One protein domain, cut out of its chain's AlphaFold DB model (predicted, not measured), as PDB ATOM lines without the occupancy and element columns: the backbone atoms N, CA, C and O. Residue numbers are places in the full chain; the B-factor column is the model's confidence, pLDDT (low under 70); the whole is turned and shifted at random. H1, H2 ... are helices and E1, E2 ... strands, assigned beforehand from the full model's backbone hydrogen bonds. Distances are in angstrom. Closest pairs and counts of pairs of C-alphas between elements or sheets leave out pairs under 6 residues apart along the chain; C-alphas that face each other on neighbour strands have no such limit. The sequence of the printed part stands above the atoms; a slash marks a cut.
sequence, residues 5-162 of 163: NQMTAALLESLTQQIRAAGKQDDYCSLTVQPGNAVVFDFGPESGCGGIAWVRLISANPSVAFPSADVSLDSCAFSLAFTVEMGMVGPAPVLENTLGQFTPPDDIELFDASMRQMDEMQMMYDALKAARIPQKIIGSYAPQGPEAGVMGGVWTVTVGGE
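Overview. This is residues 5 to 162 of the 163 residues of an uncharacterized protein of Arthrobacter sp. (UniProt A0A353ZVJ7). A twisted sheet of five strands, four of them long, has two helices packed on one face: H2 runs along the strands, and H1 crosses H2 where the sheet curls round H1. The small hairpin E4 and E5 lies at one far end of the long shape, and residues 63 to 79 lie at the other. The printed part has 158 residues with two named helices and seven named strands, in the order H1 E1 E2 E3 E4 E5 H2 E6 E7; the large sheet runs E1 E2 E3 E7 E6 and is mixed, and the class is mixed, helices and strands. It is only just compact, close to loose, with a radius of gyration of the C-alphas of 17.8 A and spans of 63 by 32 by 24 A.

Arrangement. Start at H1, residues 5 to 21, which is on the sheet; its closest C-alphas to E2, residues 52 to 62, are those of Leu 12 and Val 55, 6.1 A apart. E1, residues 30 to 33, is an edge strand parallel to E2, with N 53 and O 30 at 2.9 A. E2 and E3, residues 80 to 91, form an antiparallel hairpin, with N 54 and O 87 at 2.8 A. E4, residues 96 to 98, and E5, residues 101 to 103, form another hairpin, with N 103 and O 96 at 2.9 A; E4 is apart from E3. H2, residues 107 to 130, lies over E3 and E7, residues 150 to 161, at a height over the sheet of 8.7 A; it runs along the strands, at 14 degrees to E7 on the local plane. Its closest C-alphas to E7 are those of Gln 117 and Gly 152, 5.3 A apart. H1 and H2 make two layers with the sheet, both helices on the same face; H2 touches H1 with residues 123 to 130 alone, closest at the C-alphas of Leu 15 and Ala 127, 4.9 A, at a steep tilt of 50 degrees, opposite ways. E6, residues 136 to 147, is the other edge strand and forms a hairpin with E7, with N 142 and O 154 at 2.8 A. E7 is also antiparallel to E3, with N 84 and O 157 at 2.8 A. In H1 and H2 every O i to N i+4 pair is within hydrogen-bond range.

Along the chain. Find C-alpha 5 at (32.006, -27.143, 21.933); from there H1 runs 24.1 A. E2 spans 30.9 A and E3 35.9 A. Find C-alpha 107 at (45.277, 12.605, 28.232), where H2 begins its 34.6 A. E6 spans 30.0 A, and E7 runs 32.8 A to C-alpha 161 at (26.644, -26.120, 13.391).

Size, cuts and confidence. The C-alphas farthest apart are those of Ala 77 and Leu 99, 63.4 A. The printed part has no cut; its long links are E1 to E2 and E2 to E3. Look for pLDDT under 70 at residues 43 to 47.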
ATOM      1  N   ASN A   5      30.808 -26.989  21.104       93.94
ATOM      2  CA  ASN A   5      32.006 -27.143  21.933       93.94
ATOM      3  C   ASN A   5      33.296 -27.100  21.102       93.94
ATOM      4  O   ASN A   5      34.283 -26.486  21.507       93.94
ATOM      5  N   GLN A   6      33.295 -27.737  19.927       95.06
ATOM      6  CA  GLN A   6      34.441 -27.707  19.017       95.06
ATOM      7  C   GLN A   6      34.650 -26.310  18.427       95.06
ATOM      8  O   GLN A   6      35.790 -25.866  18.295       95.06
ATOM      9  N   MET A   7      33.567 -25.597  18.103       95.44
ATOM     10  CA  MET A   7      33.644 -24.236  17.573       95.44
ATOM     11  C   MET A   7      34.158 -23.244  18.619       95.44
ATOM     12  O   MET A   7      35.078 -22.483  18.324       95.44
ATOM     13  N   THR A   8      33.644 -23.276  19.853       95.81
ATOM     14  CA  THR A   8      34.137 -22.404  20.933       95.81
ATOM     15  C   THR A   8      35.586 -22.713  21.296       95.81
ATOM     16  O   THR A   8      36.363 -21.785  21.514       95.81
ATOM     17  N   ALA A   9      35.981 -23.993  21.295       96.06
ATOM     18  CA  ALA A   9      37.371 -24.389  21.507       96.06
ATOM     19  C   ALA A   9      38.292 -23.866  20.393       96.06
ATOM     20  O   ALA A   9      39.337 -23.297  20.695       96.06
ATOM     21  N   ALA A  10      37.886 -23.978  19.124       96.94
ATOM     22  CA  ALA A  10      38.664 -23.466  17.994       96.94
ATOM     23  C   ALA A  10      38.814 -21.934  18.022       96.94
ATOM     24  O   ALA A  10      39.871 -21.407  17.673       96.94
ATOM     25  N   LEU A  11      37.771 -21.211  18.448       97.81
ATOM     26  CA  LEU A  11      37.829 -19.760  18.645       97.81
ATOM     27  C   LEU A  11      38.807 -19.390  19.762       97.81
ATOM     28  O   LEU A  11      39.670 -18.537  19.556       97.81
ATOM     29  N   LEU A  12      38.701 -20.050  20.919       98.06
ATOM     30  CA  LEU A  12      39.557 -19.774  22.070       98.06
ATOM     31  C   LEU A  12      41.020 -20.133  21.789       98.06
ATOM     32  O   LEU A  12      41.922 -19.375  22.146       98.06
ATOM     33  N   GLU A  13      41.266 -21.259  21.118       98.06
ATOM     34  CA  GLU A  13      42.604 -21.656  20.682       98.06
ATOM     35  C   GLU A  13      43.200 -20.593  19.755       98.06
ATOM     36  O   GLU A  13      44.326 -20.142  19.975       98.06
ATOM     37  N   SER A  14      42.436 -20.142  18.759       98.38
ATOM     38  CA  SER A  14      42.901 -19.117  17.827       98.38
ATOM     39  C   SER A  14      43.177 -17.781  18.522       98.38
ATOM     40  O   SER A  14      44.158 -17.119  18.190       98.38
ATOM     41  N   LEU A  15      42.355 -17.389  19.498       98.50
ATOM     42  CA  LEU A  15      42.582 -16.185  20.300       98.50
ATOM     43  C   LEU A  15      43.857 -16.301  21.137       98.50
ATOM     44  O   LEU A  15      44.708 -15.414  21.112       98.50
ATOM     45  N   THR A  16      44.034 -17.441  21.803       98.25
ATOM     46  CA  THR A  16      45.231 -17.744  22.596       98.25
ATOM     47  C   THR A  16      46.498 -17.679  21.743       98.25
ATOM     48  O   THR A  16      47.520 -17.152  22.185       98.25
ATOM     49  N   GLN A  17      46.446 -18.186  20.507       98.38
ATOM     50  CA  GLN A  17      47.569 -18.113  19.572       98.38
ATOM     51  C   GLN A  17      47.912 -16.667  19.194       98.38
ATOM     52  O   GLN A  17      49.095 -16.331  19.182       98.38
ATOM     53  N   GLN A  18      46.916 -15.809  18.937       98.44
ATOM     54  CA  GLN A  18      47.162 -14.394  18.631       98.44
ATOM     55  C   GLN A  18      47.745 -13.635  19.830       98.44
ATOM     56  O   GLN A  18      48.746 -12.938  19.677       98.44
ATOM     57  N   ILE A  19      47.197 -13.841  21.032       97.75
ATOM     58  CA  ILE A  19      47.716 -13.239  22.272       97.75
ATOM     59  C   ILE A  19      49.177 -13.645  22.501       97.75
ATOM     60  O   ILE A  19      50.033 -12.798  22.771       97.75
ATOM     61  N   ARG A  20      49.489 -14.938  22.342       97.88
ATOM     62  CA  ARG A  20      50.860 -15.443  22.477       97.88
ATOM     63  C   ARG A  20      51.788 -14.871  21.408       97.88
ATOM     64  O   ARG A  20      52.909 -14.493  21.733       97.88
ATOM     65  N   ALA A  21      51.344 -14.803  20.154       97.88
ATOM     66  CA  ALA A  21      52.135 -14.250  19.056       97.88
ATOM     67  C   ALA A  21      52.447 -12.758  19.255       97.88
ATOM     68  O   ALA A  21      53.518 -12.303  18.864       97.88
ATOM     69  N   ALA A  22      51.546 -12.024  19.911       97.50
ATOM     70  CA  ALA A  22      51.745 -10.631  20.293       97.50
ATOM     71  C   ALA A  22      52.616 -10.445  21.552       97.50
ATOM     72  O   ALA A  22      52.888  -9.310  21.932       97.50
ATOM     73  N   GLY A  23      53.034 -11.528  22.220       97.00
ATOM     74  CA  GLY A  23      53.807 -11.457  23.464       97.00
ATOM     75  C   GLY A  23      53.005 -10.970  24.676       97.00
ATOM     76  O   GLY A  23      53.610 -10.594  25.671       97.00
ATOM     77  N   LYS A  24      51.667 -10.995  24.610       95.88
ATOM     78  CA  LYS A  24      50.765 -10.474  25.654       95.88
ATOM     79  C   LYS A  24      50.171 -11.566  26.547       95.88
ATOM     80  O   LYS A  24      49.153 -11.350  27.186       95.88
ATOM     81  N   GLN A  25      50.735 -12.776  26.563       93.75
ATOM     82  CA  GLN A  25      50.136 -13.891  27.312       93.75
ATOM     83  C   GLN A  25      50.051 -13.602  28.817       93.75
ATOM     84  O   GLN A  25      49.053 -13.956  29.435       93.75
ATOM     85  N   ASP A  26      51.058 -12.929  29.374       91.75
ATOM     86  CA  ASP A  26      51.114 -12.605  30.803       91.75
ATOM     87  C   ASP A  26      50.231 -11.401  31.177       91.75
ATOM     88  O   ASP A  26      49.950 -11.188  32.355       91.75
ATOM     89  N   ASP A  27      49.727 -10.659  30.182       92.12
ATOM     90  CA  ASP A  27      48.783  -9.561  30.398       92.12
ATOM     91  C   ASP A  27      47.378 -10.085  30.727       92.12
ATOM     92  O   ASP A  27      46.565  -9.333  31.246       92.12
ATOM     93  N   TYR A  28      47.066 -11.358  30.459       92.75
ATOM     94  CA  TYR A  28      45.739 -11.929  30.704       92.75
ATOM     95  C   TYR A  28      45.816 -13.056  31.728       92.75
ATOM     96  O   TYR A  28      46.411 -14.102  31.473       92.75
ATOM     97  N   CYS A  29      45.152 -12.898  32.875       90.56
ATOM     98  CA  CYS A  29      45.143 -13.949  33.898       90.56
ATOM     99  C   CYS A  29      44.182 -15.100  33.567       90.56
ATOM    100  O   CYS A  29      44.263 -16.169  34.173       90.56
ATOM    101  N   SER A  30      43.254 -14.888  32.629       91.94
ATOM    102  CA  SER A  30      42.278 -15.894  32.224       91.94
ATOM    103  C   SER A  30      42.010 -15.846  30.726       91.94
ATOM    104  O   SER A  30      41.743 -14.785  30.162       91.94
ATOM    105  N   LEU A  31      42.077 -17.019  30.098       94.94
ATOM    106  CA  LEU A  31      41.700 -17.269  28.712       94.94
ATOM    107  C   LEU A  31      40.753 -18.472  28.721       94.94
ATOM    108  O   LEU A  31      41.205 -19.610  28.857       94.94
ATOM    109  N   THR A  32      39.442 -18.239  28.654       95.69
ATOM    110  CA  THR A  32      38.464 -19.306  28.932       95.69
ATOM    111  C   THR A  32      37.173 -19.201  28.122       95.69
ATOM    112  O   THR A  32      36.865 -18.174  27.519       95.69
ATOM    113  N   VAL A  33      36.386 -20.278  28.122       96.50
ATOM    114  CA  VAL A  33      34.990 -20.235  27.682       96.50
ATOM    115  C   VAL A  33      34.129 -19.825  28.876       96.50
ATOM    116  O   VAL A  33      34.133 -20.508  29.899       96.50
ATOM    117  N   GLN A  34      33.405 -18.714  28.759       95.00
ATOM    118  CA  GLN A  34      32.556 -18.191  29.834       95.00
ATOM    119  C   GLN A  34      31.109 -18.683  29.672       95.00
ATOM    120  O   GLN A  34      30.555 -18.590  28.572       95.00
ATOM    121  N   PRO A  35      30.473 -19.205  30.736       93.44
ATOM    122  CA  PRO A  35      29.050 -19.516  30.724       93.44
ATOM    123  C   PRO A  35      28.196 -18.272  31.019       93.44
ATOM    124  O   PRO A  35      28.654 -17.303  31.615       93.44
ATOM    125  N   GLY A  36      26.907 -18.348  30.686       90.75
ATOM    126  CA  GLY A  36      25.915 -17.355  31.106       90.75
ATOM    127  C   GLY A  36      25.842 -16.097  30.237       90.75
ATOM    128  O   GLY A  36      26.387 -16.013  29.136       90.75
ATOM    129  N   ASN A  37      25.083 -15.114  30.723       89.81
ATOM    130  CA  ASN A  37      24.761 -13.889  29.990       89.81
ATOM    131  C   ASN A  37      25.694 -12.707  30.306       89.81
ATOM    132  O   ASN A  37      25.567 -11.673  29.650       89.81
ATOM    133  N   ALA A  38      26.610 -12.861  31.260       87.56
ATOM    134  CA  ALA A  38      27.541 -11.831  31.698       87.56
ATOM    135  C   ALA A  38      28.939 -12.421  31.906       87.56
ATOM    136  O   ALA A  38      29.094 -13.618  32.149       87.56
ATOM    137  N   VAL A  39      29.948 -11.561  31.812       88.62
ATOM    138  CA  VAL A  39      31.350 -11.900  32.059       88.62
ATOM    139  C   VAL A  39      31.741 -11.307  33.404       88.62
ATOM    140  O   VAL A  39      31.357 -10.186  33.726       88.62
ATOM    141  N   VAL A  40      32.481 -12.067  34.206       84.12
ATOM    142  CA  VAL A  40      32.924 -11.620  35.530       84.12
ATOM    143  C   VAL A  40      34.113 -10.674  35.361       84.12
ATOM    144  O   VAL A  40      35.238 -11.128  35.162       84.12
ATOM    145  N   PHE A  41      33.866  -9.365  35.426       82.50
ATOM    146  CA  PHE A  41      34.910  -8.331  35.358       82.50
ATOM    147  C   PHE A  41      35.667  -8.127  36.674       82.50
ATOM    148  O   PHE A  41      36.664  -7.413  36.689       82.50
ATOM    149  N   ASP A  42      35.271  -8.820  37.747       76.06
ATOM    150  CA  ASP A  42      35.951  -8.785  39.052       76.06
ATOM    151  C   ASP A  42      37.415  -9.263  38.982       76.06
ATOM    152  O   ASP A  42      38.204  -8.988  39.881       76.06
ATOM    153  N   PHE A  43      37.810  -9.935  37.893       66.12
ATOM    154  CA  PHE A  43      39.206 -10.237  37.556       66.12
ATOM    155  C   PHE A  43      39.923  -9.041  36.902       66.12
ATOM    156  O   PHE A  43      40.695  -9.204  35.960       66.12
ATOM    157  N   GLY A  44      39.610  -7.828  37.345       66.00
ATOM    158  CA  GLY A  44      40.188  -6.588  36.847       66.00
ATOM    159  C   GLY A  44      41.493  -6.197  37.559       66.00
ATOM    160  O   GLY A  44      42.090  -7.004  38.281       66.00
ATOM    161  N   PRO A  45      41.927  -4.929  37.414       65.31
ATOM    162  CA  PRO A  45      43.166  -4.426  38.012       65.31
ATOM    163  C   PRO A  45      43.240  -4.655  39.526       65.31
ATOM    164  O   PRO A  45      44.303  -4.969  40.061       65.31
ATOM    165  N   GLU A  46      42.103  -4.545  40.218       67.81
ATOM    166  CA  GLU A  46      42.016  -4.705  41.673       67.81
ATOM    167  C   GLU A  46      42.339  -6.130  42.145       67.81
ATOM    168  O   GLU A  46      42.795  -6.319  43.273       67.81
ATOM    169  N   SER A  47      42.173  -7.140  41.282       69.75
ATOM    170  CA  SER A  47      42.513  -8.530  41.597       69.75
ATOM    171  C   SER A  47      43.972  -8.882  41.272       69.75
ATOM    172  O   SER A  47      44.348 -10.053  41.351       69.75
ATOM    173  N   GLY A  48      44.783  -7.910  40.834       77.31
ATOM    174  CA  GLY A  48      46.128  -8.144  40.301       77.31
ATOM    175  C   GLY A  48      46.136  -8.842  38.936       77.31
ATOM    176  O   GLY A  48      47.177  -9.339  38.510       77.31
ATOM    177  N   CYS A  49      44.986  -8.909  38.260       80.94
ATOM    178  CA  CYS A  49      44.868  -9.473  36.924       80.94
ATOM    179  C   CYS A  49      44.993  -8.366  35.868       80.94
ATOM    180  O   CYS A  49      44.326  -7.336  35.948       80.94
ATOM    181  N   GLY A  50      45.840  -8.580  34.856       87.25
ATOM    182  CA  GLY A  50      46.048  -7.625  33.757       87.25
ATOM    183  C   GLY A  50      44.948  -7.625  32.685       87.25
ATOM    184  O   GLY A  50      45.028  -6.846  31.729       87.25
ATOM    185  N   GLY A  51      43.936  -8.488  32.833       92.12
ATOM    186  CA  GLY A  51      42.829  -8.642  31.898       92.12
ATOM    187  C   GLY A  51      42.331 -10.078  31.748       92.12
ATOM    188  O   GLY A  51      42.962 -11.048  32.178       92.12
ATOM    189  N   ILE A  52      41.192 -10.222  31.078       94.38
ATOM    190  CA  ILE A  52      40.613 -11.515  30.712       94.38
ATOM    191  C   ILE A  52      40.275 -11.541  29.224       94.38
ATOM    192  O   ILE A  52      39.813 -10.554  28.652       94.38
ATOM    193  N   ALA A  53      40.482 -12.696  28.606       96.62
ATOM    194  CA  ALA A  53      40.032 -12.989  27.257       96.62
ATOM    195  C   ALA A  53      39.061 -14.170  27.302       96.62
ATOM    196  O   ALA A  53      39.244 -15.122  28.070       96.62
ATOM    197  N   TRP A  54      38.002 -14.123  26.501       97.38
ATOM    198  CA  TRP A  54      36.976 -15.153  26.552       97.38
ATOM    199  C   TRP A  54      36.303 -15.435  25.219       97.38
ATOM    200  O   TRP A  54      36.335 -14.650  24.271       97.38
ATOM    201  N   VAL A  55      35.630 -16.580  25.204       97.94
ATOM    202  CA  VAL A  55      34.615 -16.935  24.216       97.94
ATOM    203  C   VAL A  55      33.333 -17.298  24.968       97.94
ATOM    204  O   VAL A  55      33.403 -18.032  25.951       97.94
ATOM    205  N   ARG A  56      32.157 -16.816  24.550       96.56
ATOM    206  CA  ARG A  56      30.874 -17.264  25.134       96.56
ATOM    207  C   ARG A  56      29.772 -17.406  24.100       96.56
ATOM    208  O   ARG A  56      29.709 -16.640  23.145       96.56
ATOM    209  N   LEU A  57      28.864 -18.347  24.328       96.38
ATOM    210  CA  LEU A  57      27.637 -18.467  23.549       96.38
ATOM    211  C   LEU A  57      26.633 -17.382  23.975       96.38
ATOM    212  O   LEU A  57      26.380 -17.205  25.162       96.38
ATOM    213  N   ILE A  58      26.045 -16.695  22.999       96.31
ATOM    214  CA  ILE A  58      25.011 -15.665  23.190       96.31
ATOM    215  C   ILE A  58      23.630 -16.221  22.901       96.31
ATOM    216  O   ILE A  58      22.704 -16.046  23.688       96.31
ATOM    217  N   SER A  59      23.493 -16.898  21.767       95.31
ATOM    218  CA  SER A  59      22.226 -17.477  21.345       95.31
ATOM    219  C   SER A  59      22.455 -18.668  20.433       95.31
ATOM    220  O   SER A  59      23.430 -18.704  19.686       95.31
ATOM    221  N   ALA A  60      21.518 -19.604  20.455       94.19
ATOM    222  CA  ALA A  60      21.418 -20.699  19.505       94.19
ATOM    223  C   ALA A  60      19.993 -20.689  18.952       94.19
ATOM    224  O   ALA A  60      19.043 -20.691  19.734       94.19
ATOM    225  N   ASN A  61      19.840 -20.632  17.630       93.25
ATOM    226  CA  ASN A  61      18.529 -20.583  16.988       93.25
ATOM    227  C   ASN A  61      18.474 -21.560  15.804       93.25
ATOM    228  O   ASN A  61      19.465 -21.668  15.076       93.25
ATOM    229  N   PRO A  62      17.330 -22.223  15.555       92.75
ATOM    230  CA  PRO A  62      17.092 -22.942  14.306       92.75
ATOM    231  C   PRO A  62      17.267 -22.030  13.089       92.75
ATOM    232  O   PRO A  62      16.879 -20.860  13.115       92.75
ATOM    233  N   SER A  63      17.851 -22.563  12.017       91.19
ATOM    234  CA  SER A  63      18.134 -21.801  10.802       91.19
ATOM    235  C   SER A  63      17.971 -22.669   9.553       91.19
ATOM    236  O   SER A  63      18.802 -23.534   9.277       91.19
ATOM    237  N   VAL A  64      16.957 -22.373   8.730       89.69
ATOM    238  CA  VAL A  64      16.831 -22.952   7.374       89.69
ATOM    239  C   VAL A  64      17.867 -22.349   6.422       89.69
ATOM    240  O   VAL A  64      18.433 -23.046   5.583       89.69
ATOM    241  N   ALA A  65      18.118 -21.043   6.556       90.69
ATOM    242  CA  ALA A  65      19.011 -20.275   5.698       90.69
ATOM    243  C   ALA A  65      19.991 -19.467   6.556       90.69
ATOM    244  O   ALA A  65      19.720 -18.332   6.955       90.69
ATOM    245  N   PHE A  66      21.144 -20.076   6.833       90.56
ATOM    246  CA  PHE A  66      22.199 -19.472   7.643       90.56
ATOM    247  C   PHE A  66      22.582 -18.069   7.126       90.56
ATOM    248  O   PHE A  66      22.760 -17.909   5.915       90.56
ATOM    249  N   PRO A  67      22.752 -17.056   8.004       91.56
ATOM    250  CA  PRO A  67      22.711 -17.099   9.476       91.56
ATOM    251  C   PRO A  67      21.346 -16.754  10.100       91.56
ATOM    252  O   PRO A  67      21.275 -16.494  11.299       91.56
ATOM    253  N   SER A  68      20.282 -16.656   9.302       91.69
ATOM    254  CA  SER A  68      19.013 -16.104   9.777       91.69
ATOM    255  C   SER A  68      18.291 -17.095  10.685       91.69
ATOM    256  O   SER A  68      18.062 -18.241  10.300       91.69
ATOM    257  N   ALA A  69      17.897 -16.631  11.870       89.12
ATOM    258  CA  ALA A  69      17.018 -17.391  12.745       89.12
ATOM    259  C   ALA A  69      15.642 -17.562  12.088       89.12
ATOM    260  O   ALA A  69      15.063 -16.595  11.587       89.12
ATOM    261  N   ASP A  70      15.106 -18.778  12.138       89.19
ATOM    262  CA  ASP A  70      13.736 -19.074  11.740       89.19
ATOM    263  C   ASP A  70      12.944 -19.551  12.961       89.19
ATOM    264  O   ASP A  70      12.983 -20.714  13.361       89.19
ATOM    265  N   VAL A  71      12.231 -18.605  13.574       84.69
ATOM    266  CA  VAL A  71      11.426 -18.827  14.784       84.69
ATOM    267  C   VAL A  71      10.101 -19.538  14.505       84.69
ATOM    268  O   VAL A  71       9.366 -19.837  15.442       84.69
ATOM    269  N   SER A  72       9.764 -19.781  13.233       88.38
ATOM    270  CA  SER A  72       8.566 -20.545  12.868       88.38
ATOM    271  C   SER A  72       8.782 -22.058  12.961       88.38
ATOM    272  O   SER A  72       7.823 -22.828  12.884       88.38
ATOM    273  N   LEU A  73      10.034 -22.490  13.138       83.81
ATOM    274  CA  LEU A  73      10.407 -23.890  13.242       83.81
ATOM    275  C   LEU A  73      10.192 -24.415  14.663       83.81
ATOM    276  O   LEU A  73      10.882 -24.013  15.594       83.81
ATOM    277  N   ASP A  74       9.294 -25.386  14.802       81.19
ATOM    278  CA  ASP A  74       9.035 -26.106  16.058       81.19
ATOM    279  C   ASP A  74       9.558 -27.558  15.983       81.19
ATOM    280  O   ASP A  74       8.871 -28.527  16.303       81.19
ATOM    281  N   SER A  75      10.762 -27.744  15.426       80.19
ATOM    282  CA  SER A  75      11.354 -29.068  15.196       80.19
ATOM    283  C   SER A  75      12.869 -29.068  15.379       80.19
ATOM    284  O   SER A  75      13.559 -28.171  14.903       80.19
ATOM    285  N   CYS A  76      13.398 -30.141  15.972       81.81
ATOM    286  CA  CYS A  76      14.838 -30.387  16.115       81.81
ATOM    287  C   CYS A  76      15.510 -30.906  14.826       81.81
ATOM    288  O   CYS A  76      16.656 -31.336  14.865       81.81
ATOM    289  N   ALA A  77      14.802 -30.945  13.691       86.06
ATOM    290  CA  ALA A  77      15.336 -31.476  12.433       86.06
ATOM    291  C   ALA A  77      16.233 -30.485  11.665       86.06
ATOM    292  O   ALA A  77      16.790 -30.840  10.627       86.06
ATOM    293  N   PHE A  78      16.337 -29.242  12.134       86.50
ATOM    294  CA  PHE A  78      17.019 -28.158  11.434       86.50
ATOM    295  C   PHE A  78      18.383 -27.858  12.048       86.50
ATOM    296  O   PHE A  78      18.574 -27.985  13.254       86.50
ATOM    297  N   SER A  79      19.328 -27.423  11.211       90.19
ATOM    298  CA  SER A  79      20.633 -26.951  11.674       90.19
ATOM    299  C   SER A  79      20.495 -25.699  12.539       90.19
ATOM    300  O   SER A  79      19.562 -24.904  12.376       90.19
ATOM    301  N   LEU A  80      21.466 -25.504  13.429       92.44
ATOM    302  CA  LEU A  80      21.498 -24.357  14.321       92.44
ATOM    303  C   LEU A  80      22.474 -23.291  13.820       92.44
ATOM    304  O   LEU A  80      23.568 -23.576  13.324       92.44
ATOM    305  N   ALA A  81      22.067 -22.037  13.992       94.81
ATOM    306  CA  ALA A  81      22.938 -20.879  13.945       94.81
ATOM    307  C   ALA A  81      23.258 -20.458  15.385       94.81
ATOM    308  O   ALA A  81      22.363 -20.109  16.163       94.81
ATOM    309  N   PHE A  82      24.540 -20.487  15.734       95.81
ATOM    310  CA  PHE A  82      25.030 -20.076  17.044       95.81
ATOM    311  C   PHE A  82      25.677 -18.704  16.937       95.81
ATOM    312  O   PHE A  82      26.583 -18.509  16.132       95.81
ATOM    313  N   THR A  83      25.264 -17.765  17.775       96.88
ATOM    314  CA  THR A  83      25.952 -16.484  17.939       96.88
ATOM    315  C   THR A  83      26.849 -16.587  19.155       96.88
ATOM    316  O   THR A  83      26.389 -16.893  20.253       96.88
ATOM    317  N   VAL A  84      28.132 -16.345  18.950       97.25
ATOM    318  CA  VAL A  84      29.189 -16.428  19.951       97.25
ATOM    319  C   VAL A  84      29.854 -15.058  20.042       97.25
ATOM    320  O   VAL A  84      30.010 -14.365  19.039       97.25
ATOM    321  N   GLU A  85      30.253 -14.659  21.238       97.94
ATOM    322  CA  GLU A  85      31.133 -13.515  21.451       97.94
ATOM    323  C   GLU A  85      32.557 -13.994  21.688       97.94
ATOM    324  O   GLU A  85      32.784 -14.939  22.445       97.94
ATOM    325  N   MET A  86      33.504 -13.303  21.068       98.44
ATOM    326  CA  MET A  86      34.913 -13.323  21.431       98.44
ATOM    327  C   MET A  86      35.232 -11.973  22.057       98.44
ATOM    328  O   MET A  86      34.988 -10.949  21.421       98.44
ATOM    329  N   GLY A  87      35.745 -11.971  23.281       97.94
ATOM    330  CA  GLY A  87      35.989 -10.743  24.019       97.94
ATOM    331  C   GLY A  87      37.352 -10.689  24.675       97.94
ATOM    332  O   GLY A  87      37.954 -11.719  24.983       97.94
ATOM    333  N   MET A  88      37.811  -9.463  24.883       97.31
ATOM    334  CA  MET A  88      39.001  -9.128  25.651       97.31
ATOM    335  C   MET A  88      38.698  -7.863  26.448       97.31
ATOM    336  O   MET A  88      38.108  -6.925  25.909       97.31
ATOM    337  N   VAL A  89      39.085  -7.855  27.720       95.44
ATOM    338  CA  VAL A  89      39.132  -6.646  28.546       95.44
ATOM    339  C   VAL A  89      40.424  -6.626  29.343       95.44
ATOM    340  O   VAL A  89      40.934  -7.672  29.746       95.44
ATOM    341  N   GLY A  90      40.925  -5.427  29.597       93.38
ATOM    342  CA  GLY A  90      42.065  -5.162  30.460       93.38
ATOM    343  C   GLY A  90      41.843  -3.904  31.297       93.38
ATOM    344  O   GLY A  90      40.776  -3.295  31.214       93.38
ATOM    345  N   PRO A  91      42.831  -3.508  32.113       91.88
ATOM    346  CA  PRO A  91      42.801  -2.284  32.887       91.88
ATOM    347  C   PRO A  91      42.446  -1.063  32.051       91.88
ATOM    348  O   PRO A  91      43.048  -0.818  31.006       91.88
ATOM    349  N   ALA A  92      41.490  -0.295  32.558       93.12
ATOM    350  CA  ALA A  92      41.216   1.054  32.113       93.12
ATOM    351  C   ALA A  92      41.836   2.043  33.104       93.12
ATOM    352  O   ALA A  92      41.771   1.802  34.314       93.12
ATOM    353  N   PRO A  93      42.374   3.175  32.632       91.94
ATOM    354  CA  PRO A  93      42.677   4.275  33.527       91.94
ATOM    355  C   PRO A  93      41.365   4.782  34.147       91.94
ATOM    356  O   PRO A  93      40.373   5.020  33.451       91.94
ATOM    357  N   VAL A  94      41.340   4.909  35.471       89.88
ATOM    358  CA  VAL A  94      40.169   5.351  36.239       89.88
ATOM    359  C   VAL A  94      40.535   6.490  37.171       89.88
ATOM    360  O   VAL A  94      41.702   6.776  37.402       89.88
ATOM    361  N   LEU A  95      39.509   7.150  37.708       89.81
ATOM    362  CA  LEU A  95      39.670   8.180  38.723       89.81
ATOM    363  C   LEU A  95      40.417   7.611  39.937       89.81
ATOM    364  O   LEU A  95      39.886   6.763  40.656       89.81
ATOM    365  N   GLU A  96      41.621   8.108  40.190       85.88
ATOM    366  CA  GLU A  96      42.377   7.723  41.374       85.88
ATOM    367  C   GLU A  96      41.833   8.460  42.595       85.88
ATOM    368  O   GLU A  96      41.570   9.661  42.542       85.88
ATOM    369  N   ASN A  97      41.693   7.753  43.717       86.62
ATOM    370  CA  ASN A  97      41.375   8.364  45.004       86.62
ATOM    371  C   ASN A  97      42.569   8.222  45.946       86.62
ATOM    372  O   ASN A  97      42.752   7.184  46.586       86.62
ATOM    373  N   THR A  98      43.348   9.291  46.067       84.12
ATOM    374  CA  THR A  98      44.467   9.360  47.007       84.12
ATOM    375  C   THR A  98      44.108  10.313  48.137       84.12
ATOM    376  O   THR A  98      44.002  11.520  47.944       84.12
ATOM    377  N   LEU A  99      43.913   9.775  49.346       85.50
ATOM    378  CA  LEU A  99      43.609  10.556  50.557       85.50
ATOM    379  C   LEU A  99      42.372  11.475  50.422       85.50
ATOM    380  O   LEU A  99      42.331  12.557  51.009       85.50
ATOM    381  N   GLY A 100      41.357  11.057  49.659       87.44
ATOM    382  CA  GLY A 100      40.144  11.846  49.421       87.44
ATOM    383  C   GLY A 100      40.285  12.901  48.322       87.44
ATOM    384  O   GLY A 100      39.347  13.667  48.097       87.44
ATOM    385  N   GLN A 101      41.433  12.955  47.641       87.94
ATOM    386  CA  GLN A 101      41.606  13.716  46.411       87.94
ATOM    387  C   GLN A 101      41.368  12.801  45.216       87.94
ATOM    388  O   GLN A 101      41.945  11.719  45.130       87.94
ATOM    389  N   PHE A 102      40.507  13.263  44.316       90.88
ATOM    390  CA  PHE A 102      40.179  12.568  43.085       90.88
ATOM    391  C   PHE A 102      41.004  13.145  41.938       90.88
ATOM    392  O   PHE A 102      40.848  14.324  41.610       90.88
ATOM    393  N   THR A 103      41.855  12.319  41.335       93.56
ATOM    394  CA  THR A 103      42.688  12.703  40.191       93.56
ATOM    395  C   THR A 103      42.171  11.984  38.947       93.56
ATOM    396  O   THR A 103      42.134  10.751  38.946       93.56
ATOM    397  N   PRO A 104      41.697  12.706  37.914       94.12
ATOM    398  CA  PRO A 104      41.311  12.074  36.659       94.12
ATOM    399  C   PRO A 104      42.550  11.526  35.937       94.12
ATOM    400  O   PRO A 104      43.627  12.102  36.108       94.12
ATOM    401  N   PRO A 105      42.389  10.487  35.100       94.00
ATOM    402  CA  PRO A 105      43.425  10.083  34.164       94.00
ATOM    403  C   PRO A 105      43.911  11.246  33.312       94.00
ATOM    404  O   PRO A 105      43.112  12.120  32.944       94.00
ATOM    405  N   ASP A 106      45.193  11.237  32.973       96.31
ATOM    406  CA  ASP A 106      45.723  12.212  32.029       96.31
ATOM    407  C   ASP A 106      45.406  11.836  30.564       96.31
ATOM    408  O   ASP A 106      44.977  10.724  30.239       96.31
ATOM    409  N   ASP A 107      45.583  12.798  29.654       96.69
ATOM    410  CA  ASP A 107      45.277  12.605  28.232       96.69
ATOM    411  C   ASP A 107      46.157  11.521  27.576       96.69
ATOM    412  O   ASP A 107      45.739  10.906  26.591       96.69
ATOM    413  N   ILE A 108      47.367  11.285  28.097       97.25
ATOM    414  CA  ILE A 108      48.301  10.279  27.575       97.25
ATOM    415  C   ILE A 108      47.827   8.885  27.992       97.25
ATOM    416  O   ILE A 108      47.748   8.000  27.143       97.25
ATOM    417  N   GLU A 109      47.426   8.702  29.249       95.38
ATOM    418  CA  GLU A 109      46.855   7.450  29.747       95.38
ATOM    419  C   GLU A 109      45.593   7.064  28.971       95.38
ATOM    420  O   GLU A 109      45.439   5.913  28.558       95.38
ATOM    421  N   LEU A 110      44.702   8.029  28.717       96.00
ATOM    422  CA  LEU A 110      43.493   7.802  27.921       96.00
ATOM    423  C   LEU A 110      43.817   7.442  26.465       96.00
ATOM    424  O   LEU A 110      43.154   6.579  25.875       96.00
ATOM    425  N   PHE A 111      44.827   8.086  25.879       97.12
ATOM    426  CA  PHE A 111      45.285   7.781  24.527       97.12
ATOM    427  C   PHE A 111      45.880   6.370  24.438       97.12
ATOM    428  O   PHE A 111      45.454   5.584  23.588       97.12
ATOM    429  N   ASP A 112      46.798   6.018  25.338       96.25
ATOM    430  CA  ASP A 112      47.448   4.706  25.370       96.25
ATOM    431  C   ASP A 112      46.431   3.587  25.614       96.25
ATOM    432  O   ASP A 112      46.464   2.548  24.947       96.25
ATOM    433  N   ALA A 113      45.465   3.823  26.501       95.31
ATOM    434  CA  ALA A 113      44.369   2.899  26.741       95.31
ATOM    435  C   ALA A 113      43.501   2.711  25.481       95.31
ATOM    436  O   ALA A 113      43.187   1.582  25.100       95.31
ATOM    437  N   SER A 114      43.183   3.797  24.771       96.50
ATOM    438  CA  SER A 114      42.437   3.735  23.505       96.50
ATOM    439  C   SER A 114      43.192   2.944  22.431       96.50
ATOM    440  O   SER A 114      42.604   2.098  21.755       96.50
ATOM    441  N   MET A 115      44.503   3.169  22.296       97.88
ATOM    442  CA  MET A 115      45.351   2.424  21.362       97.88
ATOM    443  C   MET A 115      45.410   0.938  21.725       97.88
ATOM    444  O   MET A 115      45.252   0.086  20.850       97.88
ATOM    445  N   ARG A 116      45.532   0.617  23.018       95.94
ATOM    446  CA  ARG A 116      45.464  -0.762  23.512       95.94
ATOM    447  C   ARG A 116      44.145  -1.441  23.131       95.94
ATOM    448  O   ARG A 116      44.181  -2.563  22.629       95.94
ATOM    449  N   GLN A 117      43.001  -0.778  23.308       97.38
ATOM    450  CA  GLN A 117      41.698  -1.332  22.916       97.38
ATOM    451  C   GLN A 117      41.612  -1.593  21.408       97.38
ATOM    452  O   GLN A 117      41.072  -2.618  20.994       97.38
ATOM    453  N   MET A 118      42.154  -0.697  20.576       98.31
ATOM    454  CA  MET A 118      42.194  -0.897  19.122       98.31
ATOM    455  C   MET A 118      43.096  -2.075  18.725       98.31
ATOM    456  O   MET A 118      42.719  -2.863  17.855       98.31
ATOM    457  N   ASP A 119      44.241  -2.242  19.390       98.06
ATOM    458  CA  ASP A 119      45.131  -3.388  19.180       98.06
ATOM    459  C   ASP A 119      44.452  -4.708  19.569       98.06
ATOM    460  O   ASP A 119      44.530  -5.693  18.834       98.06
ATOM    461  N   GLU A 120      43.760  -4.739  20.709       97.81
ATOM    462  CA  GLU A 120      42.994  -5.905  21.167       97.81
ATOM    463  C   GLU A 120      41.819  -6.210  20.227       97.81
ATOM    464  O   GLU A 120      41.596  -7.368  19.862       97.81
ATOM    465  N   MET A 121      41.112  -5.179  19.748       98.56
ATOM    466  CA  MET A 121      40.072  -5.308  18.726       98.56
ATOM    467  C   MET A 121      40.618  -5.975  17.457       98.56
ATOM    468  O   MET A 121      39.994  -6.907  16.938       98.56
ATOM    469  N   GLN A 122      41.765  -5.509  16.959       98.69
ATOM    470  CA  GLN A 122      42.399  -6.058  15.760       98.69
ATOM    471  C   GLN A 122      42.890  -7.494  15.997       98.69
ATOM    472  O   GLN A 122      42.665  -8.369  15.159       98.69
ATOM    473  N   MET A 123      43.477  -7.768  17.164       98.50
ATOM    474  CA  MET A 123      43.936  -9.102  17.555       98.50
ATOM    475  C   MET A 123      42.792 -10.122  17.585       98.50
ATOM    476  O   MET A 123      42.922 -11.214  17.024       98.50
ATOM    477  N   MET A 124      41.651  -9.763  18.181       98.62
ATOM    478  CA  MET A 124      40.449 -10.602  18.156       98.62
ATOM    479  C   MET A 124      39.939 -10.820  16.732       98.62
ATOM    480  O   MET A 124      39.558 -11.933  16.377       98.62
ATOM    481  N   TYR A 125      39.957  -9.786  15.889       98.62
ATOM    482  CA  TYR A 125      39.531  -9.915  14.497       98.62
ATOM    483  C   TYR A 125      40.426 -10.888  13.708       98.62
ATOM    484  O   TYR A 125      39.931 -11.739  12.959       98.62
ATOM    485  N   ASP A 126      41.741 -10.837  13.918       98.56
ATOM    486  CA  ASP A 126      42.676 -11.773  13.294       98.56
ATOM    487  C   ASP A 126      42.554 -13.194  13.864       98.56
ATOM    488  O   ASP A 126      42.627 -14.165  13.103       98.56
ATOM    489  N   ALA A 127      42.252 -13.338  15.159       98.44
ATOM    490  CA  ALA A 127      41.895 -14.624  15.755       98.44
ATOM    491  C   ALA A 127      40.625 -15.199  15.111       98.44
ATOM    492  O   ALA A 127      40.605 -16.353  14.681       98.44
ATOM    493  N   LEU A 128      39.582 -14.383  14.954       98.12
ATOM    494  CA  LEU A 128      38.354 -14.791  14.285       98.12
ATOM    495  C   LEU A 128      38.611 -15.226  12.850       98.12
ATOM    496  O   LEU A 128      38.039 -16.228  12.427       98.12
ATOM    497  N   LYS A 129      39.481 -14.540  12.102       97.56
ATOM    498  CA  LYS A 129      39.865 -14.941  10.741       97.56
ATOM    499  C   LYS A 129      40.629 -16.263  10.718       97.56
ATOM    500  O   LYS A 129      40.302 -17.110   9.883       97.56
ATOM    501  N   ALA A 130      41.576 -16.452  11.633       97.56
ATOM    502  CA  ALA A 130      42.424 -17.641  11.704       97.56
ATOM    503  C   ALA A 130      41.682 -18.905  12.182       97.56
ATOM    504  O   ALA A 130      42.028 -20.009  11.753       97.56
ATOM    505  N   ALA A 131      40.625 -18.761  12.991       96.88
ATOM    506  CA  ALA A 131      39.827 -19.885  13.471       96.88
ATOM    507  C   ALA A 131      39.233 -20.708  12.308       96.88
ATOM    508  O   ALA A 131      38.490 -20.194  11.464       96.88
ATOM    509  N   ARG A 132      39.532 -22.010  12.253       94.00
ATOM    510  CA  ARG A 132      39.129 -22.907  11.151       94.00
ATOM    511  C   ARG A 132      37.689 -23.415  11.298       94.00
ATOM    512  O   ARG A 132      37.457 -24.612  11.432       94.00
ATOM    513  N   ILE A 133      36.726 -22.497  11.257       93.69
ATOM    514  CA  ILE A 133      35.288 -22.798  11.318       93.69
ATOM    515  C   ILE A 133      34.682 -22.662   9.910       93.69
ATOM    516  O   ILE A 133      34.782 -21.578   9.332       93.69
ATOM    517  N   PRO A 134      34.072 -23.727   9.341       87.69
ATOM    518  CA  PRO A 134      33.621 -23.746   7.944       87.69
ATOM    519  C   PRO A 134      32.555 -22.706   7.585       87.69
ATOM    520  O   PRO A 134      32.589 -22.147   6.493       87.69
ATOM    521  N   GLN A 135      31.607 -22.452   8.488       88.56
ATOM    522  CA  GLN A 135      30.525 -21.488   8.297       88.56
ATOM    523  C   GLN A 135      30.589 -20.479   9.435       88.56
ATOM    524  O   GLN A 135      30.103 -20.758  10.526       88.56
ATOM    525  N   LYS A 136      31.231 -19.332   9.194       94.94
ATOM    526  CA  LYS A 136      31.305 -18.232  10.159       94.94
ATOM    527  C   LYS A 136      31.040 -16.895   9.479       94.94
ATOM    528  O   LYS A 136      31.513 -16.655   8.370       94.94
ATOM    529  N   ILE A 137      30.329 -16.022  10.174       96.75
ATOM    530  CA  ILE A 137      30.116 -14.627   9.801       96.75
ATOM    531  C   ILE A 137      30.575 -13.785  10.976       96.75
ATOM    532  O   ILE A 137      30.047 -13.916  12.079       96.75
ATOM    533  N   ILE A 138      31.581 -12.947  10.741       97.62
ATOM    534  CA  ILE A 138      32.060 -11.984  11.730       97.62
ATOM    535  C   ILE A 138      31.077 -10.811  11.725       97.62
ATOM    536  O   ILE A 138      30.816 -10.230  10.671       97.62
ATOM    537  N   GLY A 139      30.485 -10.532  12.882       97.06
ATOM    538  CA  GLY A 139      29.565  -9.424  13.105       97.06
ATOM    539  C   GLY A 139      30.310  -8.134  13.428       97.06
ATOM    540  O   GLY A 139      31.413  -7.920  12.939       97.06
ATOM    541  N   SER A 140      29.705  -7.260  14.229       97.19
ATOM    542  CA  SER A 140      30.309  -5.995  14.659       97.19
ATOM    543  C   SER A 140      31.132  -6.144  15.938       97.19
ATOM    544  O   SER A 140      30.856  -7.017  16.768       97.19
ATOM    545  N   TYR A 141      32.088  -5.233  16.107       98.38
ATOM    546  CA  TYR A 141      32.744  -4.977  17.381       98.38
ATOM    547  C   TYR A 141      31.865  -4.077  18.252       98.38
ATOM    548  O   TYR A 141      31.322  -3.084  17.762       98.38
ATOM    549  N   ALA A 142      31.740  -4.412  19.531       98.12
ATOM    550  CA  ALA A 142      31.081  -3.596  20.538       98.12
ATOM    551  C   ALA A 142      32.097  -3.247  21.638       98.12
ATOM    552  O   ALA A 142      32.523  -4.151  22.367       98.12
ATOM    553  N   PRO A 143      32.511  -1.972  21.762       97.44
ATOM    554  CA  PRO A 143      33.396  -1.554  22.841       97.44
ATOM    555  C   PRO A 143      32.690  -1.686  24.195       97.44
ATOM    556  O   PRO A 143      31.472  -1.519  24.297       97.44
ATOM    557  N   GLN A 144      33.466  -1.976  25.234       94.44
ATOM    558  CA  GLN A 144      33.014  -2.092  26.617       94.44
ATOM    559  C   GLN A 144      33.883  -1.232  27.537       94.44
ATOM    560  O   GLN A 144      35.094  -1.110  27.331       94.44
ATOM    561  N   GLY A 145      33.251  -0.680  28.574       88.31
ATOM    562  CA  GLY A 145      33.894   0.122  29.610       88.31
ATOM    563  C   GLY A 145      34.097   1.611  29.265       88.31
ATOM    564  O   GLY A 145      33.611   2.078  28.232       88.31
ATOM    565  N   PRO A 146      34.792   2.364  30.143       87.94
ATOM    566  CA  PRO A 146      35.366   1.897  31.407       87.94
ATOM    567  C   PRO A 146      34.279   1.592  32.452       87.94
ATOM    568  O   PRO A 146      33.518   2.471  32.848       87.94
ATOM    569  N   GLU A 147      34.204   0.341  32.907       85.44
ATOM    570  CA  GLU A 147      33.302  -0.104  33.979       85.44
ATOM    571  C   GLU A 147      34.117  -0.956  34.952       85.44
ATOM    572  O   GLU A 147      34.901  -1.789  34.515       85.44
ATOM    573  N   ALA A 148      34.000  -0.704  36.260       84.44
ATOM    574  CA  ALA A 148      34.780  -1.401  37.294       84.44
ATOM    575  C   ALA A 148      36.307  -1.448  37.028       84.44
ATOM    576  O   ALA A 148      36.978  -2.427  37.343       84.44
ATOM    577  N   GLY A 149      36.870  -0.398  36.417       88.94
ATOM    578  CA  GLY A 149      38.306  -0.337  36.129       88.94
ATOM    579  C   GLY A 149      38.771  -1.170  34.939       88.94
ATOM    580  O   GLY A 149      39.978  -1.316  34.757       88.94
ATOM    581  N   VAL A 150      37.857  -1.693  34.116       92.00
ATOM    582  CA  VAL A 150      38.207  -2.430  32.897       92.00
ATOM    583  C   VAL A 150      37.630  -1.797  31.636       92.00
ATOM    584  O   VAL A 150      36.560  -1.188  31.650       92.00
ATOM    585  N   MET A 151      38.347  -1.964  30.529       95.25
ATOM    586  CA  MET A 151      37.928  -1.586  29.184       95.25
ATOM    587  C   MET A 151      38.351  -2.639  28.168       95.25
ATOM    588  O   MET A 151      39.285  -3.403  28.396       95.25
ATOM    589  N   GLY A 152      37.664  -2.666  27.033       95.81
ATOM    590  CA  GLY A 152      37.944  -3.606  25.957       95.81
ATOM    591  C   GLY A 152      36.739  -3.727  25.046       95.81
ATOM    592  O   GLY A 152      36.137  -2.723  24.669       95.81
ATOM    593  N   GLY A 153      36.347  -4.941  24.692       97.06
ATOM    594  CA  GLY A 153      35.114  -5.145  23.945       97.06
ATOM    595  C   GLY A 153      34.955  -6.557  23.425       97.06
ATOM    596  O   GLY A 153      35.733  -7.457  23.745       97.06
ATOM    597  N   VAL A 154      33.932  -6.732  22.597       98.44
ATOM    598  CA  VAL A 154      33.580  -8.025  22.017       98.44
ATOM    599  C   VAL A 154      33.389  -7.924  20.518       98.44
ATOM    600  O   VAL A 154      32.783  -6.982  20.016       98.44
ATOM    601  N   TRP A 155      33.848  -8.938  19.798       98.56
ATOM    602  CA  TRP A 155      33.342  -9.245  18.470       98.56
ATOM    603  C   TRP A 155      32.254 -10.300  18.569       98.56
ATOM    604  O   TRP A 155      32.410 -11.320  19.243       98.56
ATOM    605  N   THR A 156      31.176 -10.089  17.825       98.00
ATOM    606  CA  THR A 156      30.178 -11.134  17.598       98.00
ATOM    607  C   THR A 156      30.589 -11.994  16.404       98.00
ATOM    608  O   THR A 156      31.112 -11.499  15.406       98.00
ATOM    609  N   VAL A 157      30.358 -13.300  16.485       97.38
ATOM    610  CA  VAL A 157      30.523 -14.231  15.369       97.38
ATOM    611  C   VAL A 157      29.335 -15.177  15.337       97.38
ATOM    612  O   VAL A 157      28.974 -15.774  16.346       97.38
ATOM    613  N   THR A 158      28.704 -15.311  14.176       97.38
ATOM    614  CA  THR A 158      27.660 -16.317  13.969       97.38
ATOM    615  C   THR A 158      28.261 -17.509  13.251       97.38
ATOM    616  O   THR A 158      28.908 -17.333  12.219       97.38
ATOM    617  N   VAL A 159      28.080 -18.708  13.797       95.50
ATOM    618  CA  VAL A 159      28.640 -19.957  13.280       95.50
ATOM    619  C   VAL A 159      27.537 -20.976  13.009       95.50
ATOM    620  O   VAL A 159      26.572 -21.074  13.766       95.50
ATOM    621  N   GLY A 160      27.653 -21.693  11.894       92.94
ATOM    622  CA  GLY A 160      26.739 -22.776  11.533       92.94
ATOM    623  C   GLY A 160      27.217 -24.094  12.133       92.94
ATOM    624  O   GLY A 160      28.404 -24.417  12.029       92.94
ATOM    625  N   GLY A 161      26.310 -24.849  12.753       83.56
ATOM    626  CA  GLY A 161      26.644 -26.120  13.391       83.56
ATOM    627  C   GLY A 161      25.490 -27.119  13.439       83.56
ATOM    628  O   GLY A 161      24.335 -26.805  13.146       83.56
ATOM    629  N   GLU A 162      25.849 -28.340  13.824       74.56
ATOM    630  CA  GLU A 162      24.922 -29.375  14.288       74.56
ATOM    631  C   GLU A 162      24.966 -29.392  15.824       74.56
ATOM    632  O   GLU A 162      25.987 -28.999  16.406       74.56
TER     633      GLU A 162